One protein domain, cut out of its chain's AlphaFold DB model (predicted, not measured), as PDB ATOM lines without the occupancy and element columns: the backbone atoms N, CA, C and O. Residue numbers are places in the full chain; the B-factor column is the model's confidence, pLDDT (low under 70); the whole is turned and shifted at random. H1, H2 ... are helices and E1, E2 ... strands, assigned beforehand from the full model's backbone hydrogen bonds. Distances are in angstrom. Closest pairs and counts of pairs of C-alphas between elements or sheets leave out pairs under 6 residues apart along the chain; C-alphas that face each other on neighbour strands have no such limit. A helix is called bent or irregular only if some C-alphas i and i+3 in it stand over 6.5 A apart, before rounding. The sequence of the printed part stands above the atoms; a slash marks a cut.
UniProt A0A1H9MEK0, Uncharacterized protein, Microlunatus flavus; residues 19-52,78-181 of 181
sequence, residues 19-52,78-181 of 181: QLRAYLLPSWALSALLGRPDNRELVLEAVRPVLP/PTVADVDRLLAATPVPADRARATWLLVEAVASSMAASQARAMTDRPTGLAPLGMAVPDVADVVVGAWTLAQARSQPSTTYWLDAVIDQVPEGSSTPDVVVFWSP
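This is residues 19 to 52 and 78 to 181 of the 181 residues of an uncharacterized protein of Microlunatus flavus (UniProt A0A1H9MEK0). A strongly twisted antiparallel sheet of four strands forms a slab between helices. On one face the long H4 crosses it slantwise beside the upstanding H1, with H2 and H3 packed on H4 away from the sheet; on the other face are H6, running along edge strand E2, and the short H5. The printed part has 138 residues, with six named helices and four named strands in the order E1 H1 H2 H3 H4 E2 E3 H5 H6 E4; the sheet order is E2, E1, E4, E3. The class is mixed, helices and strands, and the whole is compact, with a radius of gyration of the C-alphas of 14.5 A and spans of 39 by 33 by 24 A.

E1, residues 19 to 25, is an inner strand, antiparallel to E4, residues 174 to 180, at 160 degrees; N 21 and O 178 are 2.8 A apart, within hydrogen-bond range. On its other side is edge strand E2, residues 114 to 120, antiparallel at 155 degrees, with N 22 and O 116 at 2.9 A. Edge strand E3, residues 140 to 144, is antiparallel to E4 at 160 degrees, with N 177 and O 142 at 2.8 A. H1, residues 27 to 33, stands up from the sheet, rising 62 degrees. On the same face H4, residues 94 to 111, lies over E1, E4 and E3 at a height over the sheet of 10.2 A, slantwise to the strands. H4 is the hub. It only just touches H1, with 3 pairs of C-alphas within 8 A; the closest are Leu 30 and Ala 108, 6.5 A. H2, residues 37 to 47, touches H4 about perpendicular, at 80 degrees; the closest C-alphas are Val 47 and Ala 106, 5.4 A. H3, residues 80 to 87, touches H2 at a steep tilt of 52 degrees, opposite ways, with the C-alphas of Pro 37 and Leu 87 closest at 4.9 A. H3 also touches H4, with the C-alphas of Asp 82 and Thr 100 closest at 6.1 A. On the opposite face H6, residues 156 to 165, runs along the strands, at 5 degrees to E2 on the local plane; H5, residues 146 to 150, lies over E4. H5 and H6 only just touch, only at the corner, with 3 pairs of C-alphas within 8 A; the closest are Arg 150 and Thr 156, 4.5 A. Every O i to N i+4 pair is within hydrogen-bond range in H1, H3 and H5, against 5 of 7 in H2, 12 of 14 in H4 and 4 of 6 in H6.

E1 begins at C-alpha 19, (180.152, 104.754, 148.717), and is 19.0 A long. H4 measures 25.9 A, E2 18.9 A and E4 19.5 A, ending at C-alpha 180, (180.155, 100.374, 145.278). H2, H4 and H6 are irregular: C-alphas 38 and 41 are 7.8 A apart, 95 and 98 7.3 A, 161 and 164 7.3 A.

The C-alphas of Asp 95 and Glu 168 are farthest apart, 41.6 A. Residues 53 to 77 are not printed; C-alphas 52 and 78 are 7.2 A apart across the cut. The link from E2 to E3, residues 121 to 139, is long. Mean pLDDT of the printed part is 90.9; residues 166 to 172 are under 70.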
ATOM      1  N   GLN A  19     179.131 104.500 147.720       96.19
ATOM      2  CA  GLN A  19     180.152 104.754 148.717       96.19
ATOM      3  C   GLN A  19     181.544 104.591 148.099       96.19
ATOM      4  O   GLN A  19     181.942 103.492 147.722       96.19
ATOM      5  N   LEU A  20     182.297 105.686 148.071       96.75
ATOM      6  CA  LEU A  20     183.735 105.704 147.837       96.75
ATOM      7  C   LEU A  20     184.473 105.422 149.143       96.75
ATOM      8  O   LEU A  20     184.181 106.026 150.178       96.75
ATOM      9  N   ARG A  21     185.459 104.535 149.072       98.00
ATOM     10  CA  ARG A  21     186.403 104.187 150.131       98.00
ATOM     11  C   ARG A  21     187.797 104.399 149.549       98.00
ATOM     12  O   ARG A  21     188.180 103.744 148.582       98.00
ATOM     13  N   ALA A  22     188.493 105.404 150.064       97.31
ATOM     14  CA  ALA A  22     189.773 105.872 149.550       97.31
ATOM     15  C   ALA A  22     190.871 105.613 150.580       97.31
ATOM     16  O   ALA A  22     190.679 105.870 151.769       97.31
ATOM     17  N   TYR A  23     192.017 105.137 150.111       96.44
ATOM     18  CA  TYR A  23     193.140 104.718 150.934       96.44
ATOM     19  C   TYR A  23     194.420 105.353 150.403       96.44
ATOM     20  O   TYR A  23     194.740 105.223 149.222       96.44
ATOM     21  N   LEU A  24     195.153 106.040 151.273       94.19
ATOM     22  CA  LEU A  24     196.439 106.641 150.947       94.19
ATOM     23  C   LEU A  24     197.545 105.603 151.158       94.19
ATOM     24  O   LEU A  24     197.977 105.364 152.288       94.19
ATOM     25  N   LEU A  25     197.975 104.973 150.066       92.81
ATOM     26  CA  LEU A  25     199.093 104.034 150.033       92.81
ATOM     27  C   LEU A  25     199.656 103.921 148.609       92.81
ATOM     28  O   LEU A  25     198.929 104.134 147.640       92.81
ATOM     29  N   PRO A  26     200.926 103.531 148.438       91.38
ATOM     30  CA  PRO A  26     201.454 103.249 147.110       91.38
ATOM     31  C   PRO A  26     200.757 102.020 146.506       91.38
ATOM     32  O   PRO A  26     200.815 100.926 147.077       91.38
ATOM     33  N   SER A  27     200.123 102.170 145.339       91.69
ATOM     34  CA  SER A  27     199.378 101.073 144.696       91.69
ATOM     35  C   SER A  27     200.287  99.893 144.338       91.69
ATOM     36  O   SER A  27     199.914  98.737 144.522       91.69
ATOM     37  N   TRP A  28     201.528 100.175 143.932       91.19
ATOM     38  CA  TRP A  28     202.541  99.152 143.677       91.19
ATOM     39  C   TRP A  28     202.888  98.341 144.930       91.19
ATOM     40  O   TRP A  28     203.186  97.156 144.813       91.19
ATOM     41  N   ALA A  29     202.856  98.949 146.122       91.69
ATOM     42  CA  ALA A  29     203.182  98.261 147.368       91.69
ATOM     43  C   ALA A  29     202.070  97.278 147.740       91.69
ATOM     44  O   ALA A  29     202.362  96.152 148.138       91.69
ATOM     45  N   LEU A  30     200.807  97.671 147.530       94.44
ATOM     46  CA  LEU A  30     199.659  96.773 147.654       94.44
ATOM     47  C   LEU A  30     199.809  95.572 146.713       94.44
ATOM     48  O   LEU A  30     199.745  94.429 147.157       94.44
ATOM     49  N   SER A  31     200.084  95.823 145.433       92.25
ATOM     50  CA  SER A  31     200.219  94.766 144.423       92.25
ATOM     51  C   SER A  31     201.497  93.940 144.539       92.25
ATOM     52  O   SER A  31     201.543  92.858 143.977       92.25
ATOM     53  N   ALA A  32     202.534  94.432 145.222       91.31
ATOM     54  CA  ALA A  32     203.748  93.671 145.518       91.31
ATOM     55  C   ALA A  32     203.606  92.827 146.789       91.31
ATOM     56  O   ALA A  32     204.267  91.791 146.918       91.31
ATOM     57  N   LEU A  33     202.789  93.285 147.742       93.81
ATOM     58  CA  LEU A  33     202.432  92.503 148.916       93.81
ATOM     59  C   LEU A  33     201.522  91.337 148.514       93.81
ATOM     60  O   LEU A  33     201.759  90.188 148.894       93.81
ATOM     61  N   LEU A  34     200.507  91.645 147.716       91.31
ATOM     62  CA  LEU A  34     199.663  90.668 147.046       91.31
ATOM     63  C   LEU A  34     200.468  90.006 145.907       91.31
ATOM     64  O   LEU A  34     201.436  90.569 145.418       91.31
ATOM     65  N   GLY A  35     200.168  88.766 145.522       90.12
ATOM     66  CA  GLY A  35     200.955  88.059 144.494       90.12
ATOM     67  C   GLY A  35     202.309  87.486 144.945       90.12
ATOM     68  O   GLY A  35     203.097  87.061 144.098       90.12
ATOM     69  N   ARG A  36     202.591  87.440 146.257       92.31
ATOM     70  CA  ARG A  36     203.731  86.702 146.824       92.31
ATOM     71  C   ARG A  36     203.271  85.704 147.892       92.31
ATOM     72  O   ARG A  36     202.797  86.142 148.940       92.31
ATOM     73  N   PRO A  37     203.472  84.389 147.698       91.88
ATOM     74  CA  PRO A  37     203.113  83.372 148.691       91.88
ATOM     75  C   PRO A  37     203.774  83.575 150.059       91.88
ATOM     76  O   PRO A  37     203.156  83.292 151.082       91.88
ATOM     77  N   ASP A  38     204.986  84.131 150.095       94.31
ATOM     78  CA  ASP A  38     205.738  84.364 151.337       94.31
ATOM     79  C   ASP A  38     205.059  85.379 152.276       94.31
ATOM     80  O   ASP A  38     205.293  85.367 153.481       94.31
ATOM     81  N   ASN A  39     204.158  86.220 151.756       94.81
ATOM     82  CA  ASN A  39     203.432  87.223 152.539       94.81
ATOM     83  C   ASN A  39     202.163  86.674 153.207       94.81
ATOM     84  O   ASN A  39     201.366  87.440 153.752       94.81
ATOM     85  N   ARG A  40     201.936  85.357 153.152       95.81
ATOM     86  CA  ARG A  40     200.674  84.733 153.562       95.81
ATOM     87  C   ARG A  40     200.241  85.072 154.979       95.81
ATOM     88  O   ARG A  40     199.075  85.381 155.183       95.81
ATOM     89  N   GLU A  41     201.148  85.000 155.946       94.94
ATOM     90  CA  GLU A  41     200.818  85.278 157.346       94.94
ATOM     91  C   GLU A  41     200.407  86.741 157.545       94.94
ATOM     92  O   GLU A  41     199.341  87.004 158.099       94.94
ATOM     93  N   LEU A  42     201.183  87.674 156.982       94.38
ATOM     94  CA  LEU A  42     200.886  89.107 157.023       94.38
ATOM     95  C   LEU A  42     199.524  89.421 156.387       94.38
ATOM     96  O   LEU A  42     198.723  90.179 156.932       94.38
ATOM     97  N   VAL A  43     199.239  88.816 155.233       96.38
ATOM     98  CA  VAL A  43     197.975  89.035 154.522       96.38
ATOM     99  C   VAL A  43     196.805  88.405 155.272       96.38
ATOM    100  O   VAL A  43     195.752  89.030 155.368       96.38
ATOM    101  N   LEU A  44     196.974  87.220 155.865       95.38
ATOM    102  CA  LEU A  44     195.943  86.604 156.703       95.38
ATOM    103  C   LEU A  44     195.617  87.439 157.940       95.38
ATOM    104  O   LEU A  44     194.445  87.537 158.308       95.38
ATOM    105  N   GLU A  45     196.622  88.051 158.566       95.31
ATOM    106  CA  GLU A  45     196.408  88.969 159.681       95.31
ATOM    107  C   GLU A  45     195.563  90.176 159.251       95.31
ATOM    108  O   GLU A  45     194.554  90.478 159.897       95.31
ATOM    109  N   ALA A  46     195.910  90.796 158.119       95.56
ATOM    110  CA  ALA A  46     195.202  91.956 157.582       95.56
ATOM    111  C   ALA A  46     193.740  91.655 157.200       95.56
ATOM    112  O   ALA A  46     192.853  92.477 157.434       95.56
ATOM    113  N   VAL A  47     193.460  90.472 156.639       96.12
ATOM    114  CA  VAL A  47     192.108  90.103 156.168       96.12
ATOM    115  C   VAL A  47     191.263  89.374 157.211       96.12
ATOM    116  O   VAL A  47     190.076  89.139 156.983       96.12
ATOM    117  N   ARG A  48     191.822  89.033 158.379       93.19
ATOM    118  CA  ARG A  48     191.088  88.358 159.462       93.19
ATOM    119  C   ARG A  48     189.735  89.011 159.797       93.19
ATOM    120  O   ARG A  48     188.792  88.256 160.013       93.19
ATOM    121  N   PRO A  49     189.588  90.353 159.829       91.19
ATOM    122  CA  PRO A  49     188.305  90.992 160.133       91.19
ATOM    123  C   PRO A  49     187.203  90.761 159.092       91.19
ATOM    124  O   PRO A  49     186.031  90.896 159.431       91.19
ATOM    125  N   VAL A  50     187.563  90.450 157.840       91.44
ATOM    126  CA  VAL A  50     186.599  90.240 156.745       91.44
ATOM    127  C   VAL A  50     186.358  88.767 156.434       91.44
ATOM    128  O   VAL A  50     185.389  88.443 155.753       91.44
ATOM    129  N   LEU A  51     187.204  87.864 156.938       89.94
ATOM    130  CA  LEU A  51     186.964  86.431 156.831       89.94
ATOM    131  C   LEU A  51     185.778  86.013 157.719       89.94
ATOM    132  O   LEU A  51     185.649  86.491 158.850       89.94
ATOM    133  N   PRO A  52     184.923  85.089 157.249       83.81
ATOM    134  CA  PRO A  52     183.820  84.576 158.043       83.81
ATOM    135  C   PRO A  52     184.354  83.900 159.308       83.81
ATOM    136  O   PRO A  52     185.286  83.093 159.260       83.81
ATOM    137  N   PRO A  78     184.400  86.073 151.458       92.25
ATOM    138  CA  PRO A  78     185.804  85.761 151.230       92.25
ATOM    139  C   PRO A  78     186.250  84.525 152.013       92.25
ATOM    140  O   PRO A  78     185.798  84.264 153.125       92.25
ATOM    141  N   THR A  79     187.176  83.760 151.442       92.69
ATOM    142  CA  THR A  79     187.726  82.548 152.060       92.69
ATOM    143  C   THR A  79     189.247  82.569 152.071       92.69
ATOM    144  O   THR A  79     189.889  83.289 151.307       92.69
ATOM    145  N   VAL A  80     189.845  81.699 152.889       92.25
ATOM    146  CA  VAL A  80     191.299  81.472 152.885       92.25
ATOM    147  C   VAL A  80     191.789  80.999 151.510       92.25
ATOM    148  O   VAL A  80     192.866  81.394 151.080       92.25
ATOM    149  N   ALA A  81     190.980  80.236 150.768       91.94
ATOM    150  CA  ALA A  81     191.338  79.806 149.418       91.94
ATOM    151  C   ALA A  81     191.434  80.980 148.426       91.94
ATOM    152  O   ALA A  81     192.229  80.931 147.488       91.94
ATOM    153  N   ASP A  82     190.655  82.048 148.621       94.69
ATOM    154  CA  ASP A  82     190.777  83.255 147.799       94.69
ATOM    155  C   ASP A  82     192.037  84.050 148.151       94.69
ATOM    156  O   ASP A  82     192.673  84.593 147.251       94.69
ATOM    157  N   VAL A  83     192.439  84.055 149.429       95.50
ATOM    158  CA  VAL A  83     193.730  84.612 149.870       95.50
ATOM    159  C   VAL A  83     194.881  83.858 149.210       95.50
ATOM    160  O   VAL A  83     195.737  84.474 148.577       95.50
ATOM    161  N   ASP A  84     194.875  82.527 149.294       95.12
ATOM    162  CA  ASP A  84     195.918  81.685 148.703       95.12
ATOM    163  C   ASP A  84     196.007  81.898 147.179       95.12
ATOM    164  O   ASP A  84     197.102  82.014 146.627       95.12
ATOM    165  N   ARG A  85     194.862  82.049 146.499       94.50
ATOM    166  CA  ARG A  85     194.804  82.360 145.062       94.50
ATOM    167  C   ARG A  85     195.417  83.721 144.729       94.50
ATOM    168  O   ARG A  85     196.194  83.817 143.777       94.50
ATOM    169  N   LEU A  86     195.075  84.751 145.505       94.06
ATOM    170  CA  LEU A  86     195.582  86.114 145.335       94.06
ATOM    171  C   LEU A  86     197.104  86.173 145.540       94.06
ATOM    172  O   LEU A  86     197.807  86.824 144.770       94.06
ATOM    173  N   LEU A  87     197.625  85.449 146.534       95.75
ATOM    174  CA  LEU A  87     199.063  85.359 146.810       95.75
ATOM    175  C   LEU A  87     199.818  84.543 145.763       95.75
ATOM    176  O   LEU A  87     200.956  84.868 145.444       95.75
ATOM    177  N   ALA A  88     199.187  83.518 145.196       94.19
ATOM    178  CA  ALA A  88     199.751  82.735 144.100       94.19
ATOM    179  C   ALA A  88     199.626  83.425 142.728       94.19
ATOM    180  O   ALA A  88     199.962  82.805 141.719       94.19
ATOM    181  N   ALA A  89     199.091  84.655 142.666       91.69
ATOM    182  CA  ALA A  89     198.790  85.377 141.425       91.69
ATOM    183  C   ALA A  89     198.007  84.525 140.402       91.69
ATOM    184  O   ALA A  89     198.157  84.661 139.187       91.69
ATOM    185  N   THR A  90     197.180  83.606 140.902       92.06
ATOM    186  CA  THR A  90     196.403  82.685 140.074       92.06
ATOM    187  C   THR A  90     195.125  83.388 139.602       92.06
ATOM    188  O   THR A  90     194.528  84.121 140.392       92.06
ATOM    189  N   PRO A  91     194.663  83.169 138.354       91.25
ATOM    190  CA  PRO A  91     193.449  83.808 137.849       91.25
ATOM    191  C   PRO A  91     192.242  83.588 138.764       91.25
ATOM    192  O   PRO A  91     191.920  82.450 139.117       91.25
ATOM    193  N   VAL A  92     191.570  84.678 139.136       92.12
ATOM    194  CA  VAL A  92     190.383  84.642 139.996       92.12
ATOM    195  C   VAL A  92     189.133  84.336 139.162       92.12
ATOM    196  O   VAL A  92     188.877  85.037 138.183       92.12
ATOM    197  N   PRO A  93     188.338  83.312 139.528       91.38
ATOM    198  CA  PRO A  93     187.044  83.051 138.898       91.38
ATOM    199  C   PRO A  93     186.090  84.250 139.016       91.38
ATOM    200  O   PRO A  93     186.078  84.939 140.037       91.38
ATOM    201  N   ALA A  94     185.271  84.498 137.991       89.94
ATOM    202  CA  ALA A  94     184.389  85.670 137.944       89.94
ATOM    203  C   ALA A  94     183.369  85.714 139.101       89.94
ATOM    204  O   ALA A  94     183.104  86.778 139.652       89.94
ATOM    205  N   ASP A  95     182.857  84.557 139.520       89.56
ATOM    206  CA  ASP A  95     181.964  84.381 140.673       89.56
ATOM    207  C   ASP A  95     182.646  84.678 142.021       89.56
ATOM    208  O   ASP A  95     181.975  84.974 143.006       89.56
ATOM    209  N   ARG A  96     183.985  84.662 142.069       92.50
ATOM    210  CA  ARG A  96     184.787  84.973 143.266       92.50
ATOM    211  C   ARG A  96     185.362  86.386 143.274       92.50
ATOM    212  O   ARG A  96     185.864  86.821 144.308       92.50
ATOM    213  N   ALA A  97     185.264  87.123 142.167       92.62
ATOM    214  CA  ALA A  97     185.897  88.431 142.014       92.62
ATOM    215  C   ALA A  97     185.494  89.424 143.118       92.62
ATOM    216  O   ALA A  97     186.356  90.074 143.705       92.62
ATOM    217  N   ARG A  98     184.205  89.483 143.484       92.44
ATOM    218  CA  ARG A  98     183.719  90.363 144.563       92.44
ATOM    219  C   ARG A  98     184.327  90.008 145.921       92.44
ATOM    220  O   ARG A  98     184.803  90.893 146.627       92.44
ATOM    221  N   ALA A  99     184.350  88.721 146.258       93.44
ATOM    222  CA  ALA A  99     184.953  88.224 147.490       93.44
ATOM    223  C   ALA A  99     186.461  88.531 147.538       93.44
ATOM    224  O   ALA A  99     186.986  88.948 148.568       93.44
ATOM    225  N   THR A 100     187.159  88.401 146.407       95.25
ATOM    226  CA  THR A 100     188.573  88.774 146.315       95.25
ATOM    227  C   THR A 100     188.786  90.280 146.452       95.25
ATOM    228  O   THR A 100     189.695  90.679 147.174       95.25
ATOM    229  N   TRP A 101     187.947  91.130 145.857       95.56
ATOM    230  CA  TRP A 101     188.068  92.581 146.035       95.56
ATOM    231  C   TRP A 101     187.881  93.024 147.491       95.56
ATOM    232  O   TRP A 101     188.596  93.922 147.929       95.56
ATOM    233  N   LEU A 102     187.026  92.348 148.268       95.00
ATOM    234  CA  LEU A 102     186.915  92.581 149.716       95.00
ATOM    235  C   LEU A 102     188.217  92.250 150.465       95.00
ATOM    236  O   LEU A 102     188.597  92.968 151.389       95.00
ATOM    237  N   LEU A 103     188.922  91.187 150.061       96.62
ATOM    238  CA  LEU A 103     190.234  90.853 150.624       96.62
ATOM    239  C   LEU A 103     191.274  91.923 150.282       96.62
ATOM    240  O   LEU A 103     192.013  92.358 151.161       96.62
ATOM    241  N   VAL A 104     191.311  92.375 149.025       97.31
ATOM    242  CA  VAL A 104     192.227  93.442 148.589       97.31
ATOM    243  C   VAL A 104     191.953  94.734 149.363       97.31
ATOM    244  O   VAL A 104     192.894  95.379 149.821       97.31
ATOM    245  N   GLU A 105     190.683  95.096 149.556       97.69
ATOM    246  CA  GLU A 105     190.287  96.275 150.334       97.69
ATOM    247  C   GLU A 105     190.718  96.171 151.801       97.69
ATOM    248  O   GLU A 105     191.243  97.134 152.357       97.69
ATOM    249  N   ALA A 106     190.562  95.000 152.425       97.56
ATOM    250  CA  ALA A 106     191.014  94.780 153.798       97.56
ATOM    251  C   ALA A 106     192.539  94.939 153.936       97.56
ATOM    252  O   ALA A 106     193.011  95.590 154.870       97.56
ATOM    253  N   VAL A 107     193.312  94.424 152.973       97.69
ATOM    254  CA  VAL A 107     194.770  94.620 152.937       97.69
ATOM    255  C   VAL A 107     195.123  96.092 152.722       97.69
ATOM    256  O   VAL A 107     195.932  96.637 153.473       97.69
ATOM    257  N   ALA A 108     194.479  96.766 151.765       96.88
ATOM    258  CA  ALA A 108     194.676  98.196 151.531       96.88
ATOM    259  C   ALA A 108     194.384  99.015 152.798       96.88
ATOM    260  O   ALA A 108     195.188  99.859 153.184       96.88
ATOM    261  N   SER A 109     193.287  98.707 153.496       97.00
ATOM    262  CA  SER A 109     192.912  99.344 154.758       97.00
ATOM    263  C   SER A 109     193.940  99.130 155.866       97.00
ATOM    264  O   SER A 109     194.136 100.037 156.671       97.00
ATOM    265  N   SER A 110     194.577  97.959 155.929       96.06
ATOM    266  CA  SER A 110     195.619  97.666 156.920       96.06
ATOM    267  C   SER A 110     196.943  98.370 156.615       96.06
ATOM    268  O   SER A 110     197.724  98.614 157.530       96.06
ATOM    269  N   MET A 111     197.220  98.654 155.341       93.56
ATOM    270  CA  MET A 111     198.455  99.302 154.888       93.56
ATOM    271  C   MET A 111     198.357 100.830 154.836       93.56
ATOM    272  O   MET A 111     199.383 101.507 154.810       93.56
ATOM    273  N   ALA A 112     197.143 101.369 154.734       93.31
ATOM    274  CA  ALA A 112     196.914 102.776 154.452       93.31
ATOM    275  C   ALA A 112     197.474 103.690 155.549       93.31
ATOM    276  O   ALA A 112     197.166 103.527 156.728       93.31
ATOM    277  N   ALA A 113     198.221 104.719 155.142       91.44
ATOM    278  CA  ALA A 113     198.648 105.787 156.046       91.44
ATOM    279  C   ALA A 113     197.452 106.637 156.509       91.44
ATOM    280  O   ALA A 113     197.424 107.155 157.622       91.44
ATOM    281  N   SER A 114     196.448 106.772 155.642       93.00
ATOM    282  CA  SER A 114     195.178 107.416 155.950       93.00
ATOM    283  C   SER A 114     194.072 106.866 155.056       93.00
ATOM    284  O   SER A 114     194.340 106.337 153.977       93.00
ATOM    285  N   GLN A 115     192.821 107.016 155.481       95.38
ATOM    286  CA  GLN A 115     191.654 106.554 154.737       95.38
ATOM    287  C   GLN A 115     190.492 107.539 154.854       95.38
ATOM    288  O   GLN A 115     190.341 108.217 155.872       95.38
ATOM    289  N   ALA A 116     189.635 107.565 153.837       95.88
ATOM    290  CA  ALA A 116     188.415 108.357 153.818       95.88
ATOM    291  C   ALA A 116     187.246 107.590 153.209       95.88
ATOM    292  O   ALA A 116     187.412 106.660 152.418       95.88
ATOM    293  N   ARG A 117     186.037 108.014 153.581       96.69
ATOM    294  CA  ARG A 117     184.788 107.530 152.997       96.69
ATOM    295  C   ARG A 117     183.921 108.710 152.600       96.69
ATOM    296  O   ARG A 117     183.809 109.666 153.363       96.69
ATOM    297  N   ALA A 118     183.291 108.623 151.437       94.31
ATOM    298  CA  ALA A 118     182.387 109.652 150.938       94.31
ATOM    299  C   ALA A 118     181.282 109.025 150.086       94.31
ATOM    300  O   ALA A 118     181.501 108.010 149.429       94.31
ATOM    301  N   MET A 119     180.104 109.644 150.074       94.12
ATOM    302  CA  MET A 119     179.089 109.332 149.070       94.12
ATOM    303  C   MET A 119     179.394 110.144 147.813       94.12
ATOM    304  O   MET A 119     179.580 111.357 147.901       94.12
ATOM    305  N   THR A 120     179.466 109.488 146.660       92.69
ATOM    306  CA  THR A 120     179.804 110.130 145.384       92.69
ATOM    307  C   THR A 120     179.290 109.308 144.211       92.69
ATOM    308  O   THR A 120     179.045 108.101 144.327       92.69
ATOM    309  N   ASP A 121     179.187 109.962 143.061       91.94
ATOM    310  CA  ASP A 121     179.040 109.293 141.778       91.94
ATOM    311  C   ASP A 121     180.192 108.315 141.519       91.94
ATOM    312  O   ASP A 121     181.284 108.421 142.093       91.94
ATOM    313  N   ARG A 122     179.937 107.365 140.617       92.38
ATOM    314  CA  ARG A 122     180.905 106.353 140.190       92.38
ATOM    315  C   ARG A 122     182.217 107.010 139.719       92.38
ATOM    316  O   ARG A 122     182.185 107.793 138.767       92.38
ATOM    317  N   PRO A 123     183.374 106.676 140.324       93.00
ATOM    318  CA  PRO A 123     184.650 107.284 139.971       93.00
ATOM    319  C   PRO A 123     185.118 106.856 138.575       93.00
ATOM    320  O   PRO A 123     184.860 105.738 138.123       93.00
ATOM    321  N   THR A 124     185.849 107.746 137.901       92.19
ATOM    322  CA  THR A 124     186.407 107.524 136.553       92.19
ATOM    323  C   THR A 124     187.901 107.844 136.500       92.19
ATOM    324  O   THR A 124     188.433 108.502 137.393       92.19
ATOM    325  N   GLY A 125     188.588 107.406 135.439       91.88
ATOM    326  CA  GLY A 125     190.004 107.733 135.215       91.88
ATOM    327  C   GLY A 125     190.966 107.053 136.193       91.88
ATOM    328  O   GLY A 125     192.049 107.575 136.447       91.88
ATOM    329  N   LEU A 126     190.551 105.921 136.763       94.69
ATOM    330  CA  LEU A 126     191.368 105.110 137.658       94.69
ATOM    331  C   LEU A 126     192.370 104.274 136.854       94.69
ATOM    332  O   LEU A 126     192.009 103.646 135.857       94.69
ATOM    333  N   ALA A 127     193.618 104.240 137.311       94.44
ATOM    334  CA  ALA A 127     194.611 103.293 136.832       94.44
ATOM    335  C   ALA A 127     194.331 101.894 137.416       94.44
ATOM    336  O   ALA A 127     193.938 101.787 138.584       94.44
ATOM    337  N   PRO A 128     194.538 100.813 136.643       93.12
ATOM    338  CA  PRO A 128     194.381  99.457 137.151       93.12
ATOM    339  C   PRO A 128     195.448  99.152 138.206       93.12
ATOM    340  O   PRO A 128     196.603  99.546 138.065       93.12
ATOM    341  N   LEU A 129     195.087  98.373 139.229       91.38
ATOM    342  CA  LEU A 129     196.034  97.959 140.274       91.38
ATOM    343  C   LEU A 129     197.008  96.855 139.815       91.38
ATOM    344  O   LEU A 129     197.902  96.474 140.563       91.38
ATOM    345  N   GLY A 130     196.847  96.309 138.605       88.25
ATOM    346  CA  GLY A 130     197.733  95.265 138.074       88.25
ATOM    347  C   GLY A 130     197.550  93.886 138.720       88.25
ATOM    348  O   GLY A 130     198.458  93.063 138.667       88.25
ATOM    349  N   MET A 131     196.389  93.624 139.330       88.44
ATOM    350  CA  MET A 131     196.039  92.326 139.912       88.44
ATOM    351  C   MET A 131     195.203  91.479 138.944       88.44
ATOM    352  O   MET A 131     194.401  92.010 138.179       88.44
ATOM    353  N   ALA A 132     195.341  90.153 139.018       88.62
ATOM    354  CA  ALA A 132     194.587  89.188 138.208       88.62
ATOM    355  C   ALA A 132     193.165  88.924 138.755       88.62
ATOM    356  O   ALA A 132     192.732  87.773 138.868       88.62
ATOM    357  N   VAL A 133     192.452  89.992 139.121       90.50
ATOM    358  CA  VAL A 133     191.073  89.944 139.623       90.50
ATOM    359  C   VAL A 133     190.149  90.559 138.567       90.50
ATOM    360  O   VAL A 133     190.388  91.697 138.167       90.50
ATOM    361  N   PRO A 134     189.122  89.836 138.088       90.69
ATOM    362  CA  PRO A 134     188.168  90.374 137.124       90.69
ATOM    363  C   PRO A 134     187.390  91.588 137.648       90.69
ATOM    364  O   PRO A 134     187.135  91.718 138.850       90.69
ATOM    365  N   ASP A 135     186.942  92.433 136.720       89.44
ATOM    366  CA  ASP A 135     185.993  93.507 137.012       89.44
ATOM    367  C   ASP A 135     184.621  92.941 137.404       89.44
ATOM    368  O   ASP A 135     184.167  91.921 136.877       89.44
ATOM    369  N   VAL A 136     183.930  93.642 138.305       88.75
ATOM    370  CA  VAL A 136     182.569  93.309 138.751       88.75
ATOM    371  C   VAL A 136     181.667  94.512 138.485       88.75
ATOM    372  O   VAL A 136     182.067  95.652 138.699       88.75
ATOM    373  N   ALA A 137     180.446  94.296 137.991       83.62
ATOM    374  CA  ALA A 137     179.585  95.386 137.511       83.62
ATOM    375  C   ALA A 137     179.308  96.478 138.572       83.62
ATOM    376  O   ALA A 137     179.268  97.676 138.260       83.62
ATOM    377  N   ASP A 138     179.155  96.069 139.829       85.88
ATOM    378  CA  ASP A 138     178.801  96.896 140.985       85.88
ATOM    379  C   ASP A 138     180.006  97.322 141.838       85.88
ATOM    380  O   ASP A 138     179.822  97.980 142.858       85.88
ATOM    381  N   VAL A 139     181.236  96.998 141.430       90.75
ATOM    382  CA  VAL A 139     182.452  97.407 142.140       90.75
ATOM    383  C   VAL A 139     183.392  98.106 141.166       90.75
ATOM    384  O   VAL A 139     183.701  97.591 140.096       90.75
ATOM    385  N   VAL A 140     183.869  99.290 141.536       94.50
ATOM    386  CA  VAL A 140     184.966  99.960 140.829       94.50
ATOM    387  C   VAL A 140     186.181  99.971 141.731       94.50
ATOM    388  O   VAL A 140     186.094 100.432 142.869       94.50
ATOM    389  N   VAL A 141     187.306  99.491 141.209       96.19
ATOM    390  CA  VAL A 141     188.578  99.467 141.924       96.19
ATOM    391  C   VAL A 141     189.677 100.029 141.039       96.19
ATOM    392  O   VAL A 141     189.727  99.763 139.840       96.19
ATOM    393  N   GLY A 142     190.570 100.809 141.631       96.50
ATOM    394  CA  GLY A 142     191.751 101.302 140.939       96.50
ATOM    395  C   GLY A 142     192.520 102.313 141.768       96.50
ATOM    396  O   GLY A 142     192.294 102.447 142.969       96.50
ATOM    397  N   ALA A 143     193.434 103.027 141.125       96.38
ATOM    398  CA  ALA A 143     194.235 104.059 141.763       96.38
ATOM    399  C   ALA A 143     194.113 105.399 141.036       96.38
ATOM    400  O   ALA A 143     194.087 105.463 139.805       96.38
ATOM    401  N   TRP A 144     194.094 106.475 141.810       95.38
ATOM    402  CA  TRP A 144     194.389 107.818 141.331       95.38
ATOM    403  C   TRP A 144     195.778 108.233 141.796       95.38
ATOM    404  O   TRP A 144     196.180 107.953 142.925       95.38
ATOM    405  N   THR A 145     196.466 109.006 140.962       91.94
ATOM    406  CA  THR A 145     197.568 109.842 141.448       91.94
ATOM    407  C   THR A 145     197.036 110.856 142.469       91.94
ATOM    408  O   THR A 145     195.863 111.241 142.423       91.94
ATOM    409  N   LEU A 146     197.896 111.381 143.346       89.56
ATOM    410  CA  LEU A 146     197.500 112.446 144.283       89.56
ATOM    411  C   LEU A 146     196.871 113.657 143.587       89.56
ATOM    412  O   LEU A 146     195.911 114.229 144.096       89.56
ATOM    413  N   ALA A 147     197.397 114.046 142.423       89.00
ATOM    414  CA  ALA A 147     196.873 115.173 141.658       89.00
ATOM    415  C   ALA A 147     195.431 114.916 141.192       89.00
ATOM    416  O   ALA A 147     194.561 115.771 141.361       89.00
ATOM    417  N   GLN A 148     195.158 113.715 140.670       92.50
ATOM    418  CA  GLN A 148     193.803 113.313 140.295       92.50
ATOM    419  C   GLN A 148     192.886 113.262 141.517       92.50
ATOM    420  O   GLN A 148     191.806 113.843 141.473       92.50
ATOM    421  N   ALA A 149     193.316 112.648 142.619       92.69
ATOM    422  CA  ALA A 149     192.496 112.531 143.822       92.69
ATOM    423  C   ALA A 149     192.191 113.898 144.469       92.69
ATOM    424  O   ALA A 149     191.085 114.114 144.961       92.69
ATOM    425  N   ARG A 150     193.117 114.862 144.412       91.50
ATOM    426  CA  ARG A 150     192.868 116.247 144.855       91.50
ATOM    427  C   ARG A 150     191.860 116.989 143.989       91.50
ATOM    428  O   ARG A 150     191.150 117.848 144.487       91.50
ATOM    429  N   SER A 151     191.766 116.648 142.705       91.31
ATOM    430  CA  SER A 151     190.752 117.237 141.823       91.31
ATOM    431  C   SER A 151     189.333 116.713 142.086       91.31
ATOM    432  O   SER A 151     188.377 117.268 141.550       91.31
ATOM    433  N   GLN A 152     189.180 115.665 142.907       92.81
ATOM    434  CA  GLN A 152     187.878 115.094 143.237       92.81
ATOM    435  C   GLN A 152     187.286 115.758 144.493       92.81
ATOM    436  O   GLN A 152     187.915 115.726 145.560       92.81
ATOM    437  N   PRO A 153     186.044 116.280 144.429       91.50
ATOM    438  CA  PRO A 153     185.375 116.881 145.586       91.50
ATOM    439  C   PRO A 153     185.267 115.942 146.795       91.50
ATOM    440  O   PRO A 153     185.340 116.389 147.937       91.50
ATOM    441  N   SER A 154     185.133 114.635 146.554       90.25
ATOM    442  CA  SER A 154     184.983 113.605 147.586       90.25
ATOM    443  C   SER A 154     186.240 113.354 148.424       90.25
ATOM    444  O   SER A 154     186.137 112.763 149.496       90.25
ATOM    445  N   THR A 155     187.422 113.756 147.946       92.25
ATOM    446  CA  THR A 155     188.710 113.439 148.593       92.25
ATOM    447  C   THR A 155     189.590 114.652 148.865       92.25
ATOM    448  O   THR A 155     190.494 114.532 149.686       92.25
ATOM    449  N   THR A 156     189.329 115.818 148.260       92.25
ATOM    450  CA  THR A 156     190.182 117.015 148.420       92.25
ATOM    451  C   THR A 156     190.383 117.420 149.880       92.25
ATOM    452  O   THR A 156     191.517 117.516 150.329       92.25
ATOM    453  N   TYR A 157     189.301 117.564 150.654       90.88
ATOM    454  CA  TYR A 157     189.386 118.030 152.041       90.88
ATOM    455  C   TYR A 157     190.154 117.051 152.933       90.88
ATOM    456  O   TYR A 157     190.943 117.451 153.784       90.88
ATOM    457  N   TRP A 158     189.937 115.751 152.719       94.25
ATOM    458  CA  TRP A 158     190.680 114.712 153.422       94.25
ATOM    459  C   TRP A 158     192.170 114.773 153.084       94.25
ATOM    460  O   TRP A 158     192.990 114.767 153.997       94.25
ATOM    461  N   LEU A 159     192.521 114.873 151.799       92.69
ATOM    462  CA  LEU A 159     193.915 114.920 151.359       92.69
ATOM    463  C   LEU A 159     194.646 116.146 151.899       92.69
ATOM    464  O   LEU A 159     195.782 116.015 152.344       92.69
ATOM    465  N   ASP A 160     193.998 117.307 151.920       90.69
ATOM    466  CA  ASP A 160     194.595 118.528 152.467       90.69
ATOM    467  C   ASP A 160     194.898 118.404 153.968       90.69
ATOM    468  O   ASP A 160     195.863 118.990 154.446       90.69
ATOM    469  N   ALA A 161     194.141 117.586 154.708       89.38
ATOM    470  CA  ALA A 161     194.381 117.344 156.130       89.38
ATOM    471  C   ALA A 161     195.514 116.337 156.422       89.38
ATOM    472  O   ALA A 161     196.026 116.304 157.543       89.38
ATOM    473  N   VAL A 162     195.880 115.483 155.457       88.69
ATOM    474  CA  VAL A 162     196.777 114.333 155.699       88.69
ATOM    475  C   VAL A 162     198.038 114.333 154.846       88.69
ATOM    476  O   VAL A 162     198.965 113.587 155.148       88.69
ATOM    477  N   ILE A 163     198.112 115.152 153.795       78.00
ATOM    478  CA  ILE A 163     199.261 115.147 152.884       78.00
ATOM    479  C   ILE A 163     200.567 115.536 153.586       78.00
ATOM    480  O   ILE A 163     201.603 114.944 153.302       78.00
ATOM    481  N   ASP A 164     200.504 116.447 154.557       78.12
ATOM    482  CA  ASP A 164     201.672 116.890 155.327       78.12
ATOM    483  C   ASP A 164     202.210 115.785 156.256       78.12
ATOM    484  O   ASP A 164     203.287 115.912 156.832       78.12
ATOM    485  N   GLN A 165     201.466 114.682 156.400       71.62
ATOM    486  CA  GLN A 165     201.854 113.503 157.174       71.62
ATOM    487  C   GLN A 165     202.555 112.445 156.307       71.62
ATOM    488  O   GLN A 165     203.056 111.455 156.840       71.62
ATOM    489  N   VAL A 166     202.596 112.628 154.981       66.44
ATOM    490  CA  VAL A 166     203.334 111.748 154.069       66.44
ATOM    491  C   VAL A 166     204.829 112.058 154.208       66.44
ATOM    492  O   VAL A 166     205.237 113.173 153.887       66.44
ATOM    493  N   PRO A 167     205.669 111.103 154.653       59.59
ATOM    494  CA  PRO A 167     207.091 111.357 154.854       59.59
ATOM    495  C   PRO A 167     207.772 111.822 153.565       59.59
ATOM    496  O   PRO A 167     207.624 111.186 152.511       59.59
ATOM    497  N   GLU A 168     208.554 112.897 153.659       53.53
ATOM    498  CA  GLU A 168     209.413 113.354 152.565       53.53
ATOM    499  C   GLU A 168     210.339 112.211 152.113       53.53
ATOM    500  O   GLU A 168     210.998 111.560 152.921       53.53
ATOM    501  N   GLY A 169     210.363 111.934 150.806       52.44
ATOM    502  CA  GLY A 169     211.158 110.848 150.222       52.44
ATOM    503  C   GLY A 169     210.459 109.486 150.138       52.44
ATOM    504  O   GLY A 169     211.025 108.561 149.553       52.44
ATOM    505  N   SER A 170     209.228 109.344 150.646       56.69
ATOM    506  CA  SER A 170     208.389 108.192 150.291       56.69
ATOM    507  C   SER A 170     208.065 108.222 148.791       56.69
ATOM    508  O   SER A 170     207.844 109.286 148.206       56.69
ATOM    509  N   SER A 171     208.078 107.056 148.131       61.47
ATOM    510  CA  SER A 171     207.572 106.938 146.758       61.47
ATOM    511  C   SER A 171     206.170 107.539 146.718       61.47
ATOM    512  O   SER A 171     205.383 107.251 147.616       61.47
ATOM    513  N   THR A 172     205.880 108.384 145.727       65.81
ATOM    514  CA  THR A 172     204.660 109.201 145.675       65.81
ATOM    515  C   THR A 172     203.444 108.312 145.960       65.81
ATOM    516  O   THR A 172     203.199 107.396 145.172       65.81
ATOM    517  N   PRO A 173     202.747 108.477 147.102       74.25
ATOM    518  CA  PRO A 173     201.659 107.575 147.444       74.25
ATOM    519  C   PRO A 173     200.529 107.765 146.440       74.25
ATOM    520  O   PRO A 173     200.294 108.873 145.964       74.25
ATOM    521  N   ASP A 174     199.824 106.687 146.128       88.12
ATOM    522  CA  ASP A 174     198.608 106.756 145.334       88.12
ATOM    523  C   ASP A 174     197.400 106.865 146.266       88.12
ATOM    524  O   ASP A 174     197.484 106.666 147.483       88.12
ATOM    525  N   VAL A 175     196.247 107.169 145.681       94.25
ATOM    526  CA  VAL A 175     194.961 106.973 146.343       94.25
ATOM    527  C   VAL A 175     194.315 105.747 145.724       94.25
ATOM    528  O   VAL A 175     193.787 105.810 144.613       94.25
ATOM    529  N   VAL A 176     194.379 104.625 146.438       96.75
ATOM    530  CA  VAL A 176     193.658 103.405 146.069       96.75
ATOM    531  C   VAL A 176     192.190 103.601 146.419       96.75
ATOM    532  O   VAL A 176     191.846 104.023 147.523       96.75
ATOM    533  N   VAL A 177     191.321 103.310 145.462       97.06
ATOM    534  CA  VAL A 177     189.891 103.582 145.527       97.06
ATOM    535  C   VAL A 177     189.113 102.292 145.361       97.06
ATOM    536  O   VAL A 177     189.353 101.530 144.425       97.06
ATOM    537  N   PHE A 178     188.121 102.124 146.227       97.31
ATOM    538  CA  PHE A 178     187.030 101.176 146.082       97.31
ATOM    539  C   PHE A 178     185.723 101.959 146.049       97.31
ATOM    540  O   PHE A 178     185.505 102.860 146.859       97.31
ATOM    541  N   TRP A 179     184.838 101.622 145.123       96.62
ATOM    542  CA  TRP A 179     183.506 102.206 145.053       96.62
ATOM    543  C   TRP A 179     182.466 101.124 144.799       96.62
ATOM    544  O   TRP A 179     182.688 100.222 143.993       96.62
ATOM    545  N   SER A 180     181.331 101.223 145.487       93.50
ATOM    546  CA  SER A 180     180.155 100.374 145.278       93.50
ATOM    547  C   SER A 180     178.872 101.188 145.496       93.50
ATOM    548  O   SER A 180     178.903 102.084 146.344       93.50
ATOM    549  N   PRO A 181     177.773 100.901 144.774       90.50
ATOM    550  CA  PRO A 181     176.491 101.584 144.945       90.50
ATOM    551  C   PRO A 181     175.859 101.325 146.320       90.50
ATOM    552  O   PRO A 181     176.234 100.326 146.981       90.50
TER     553      PRO A 181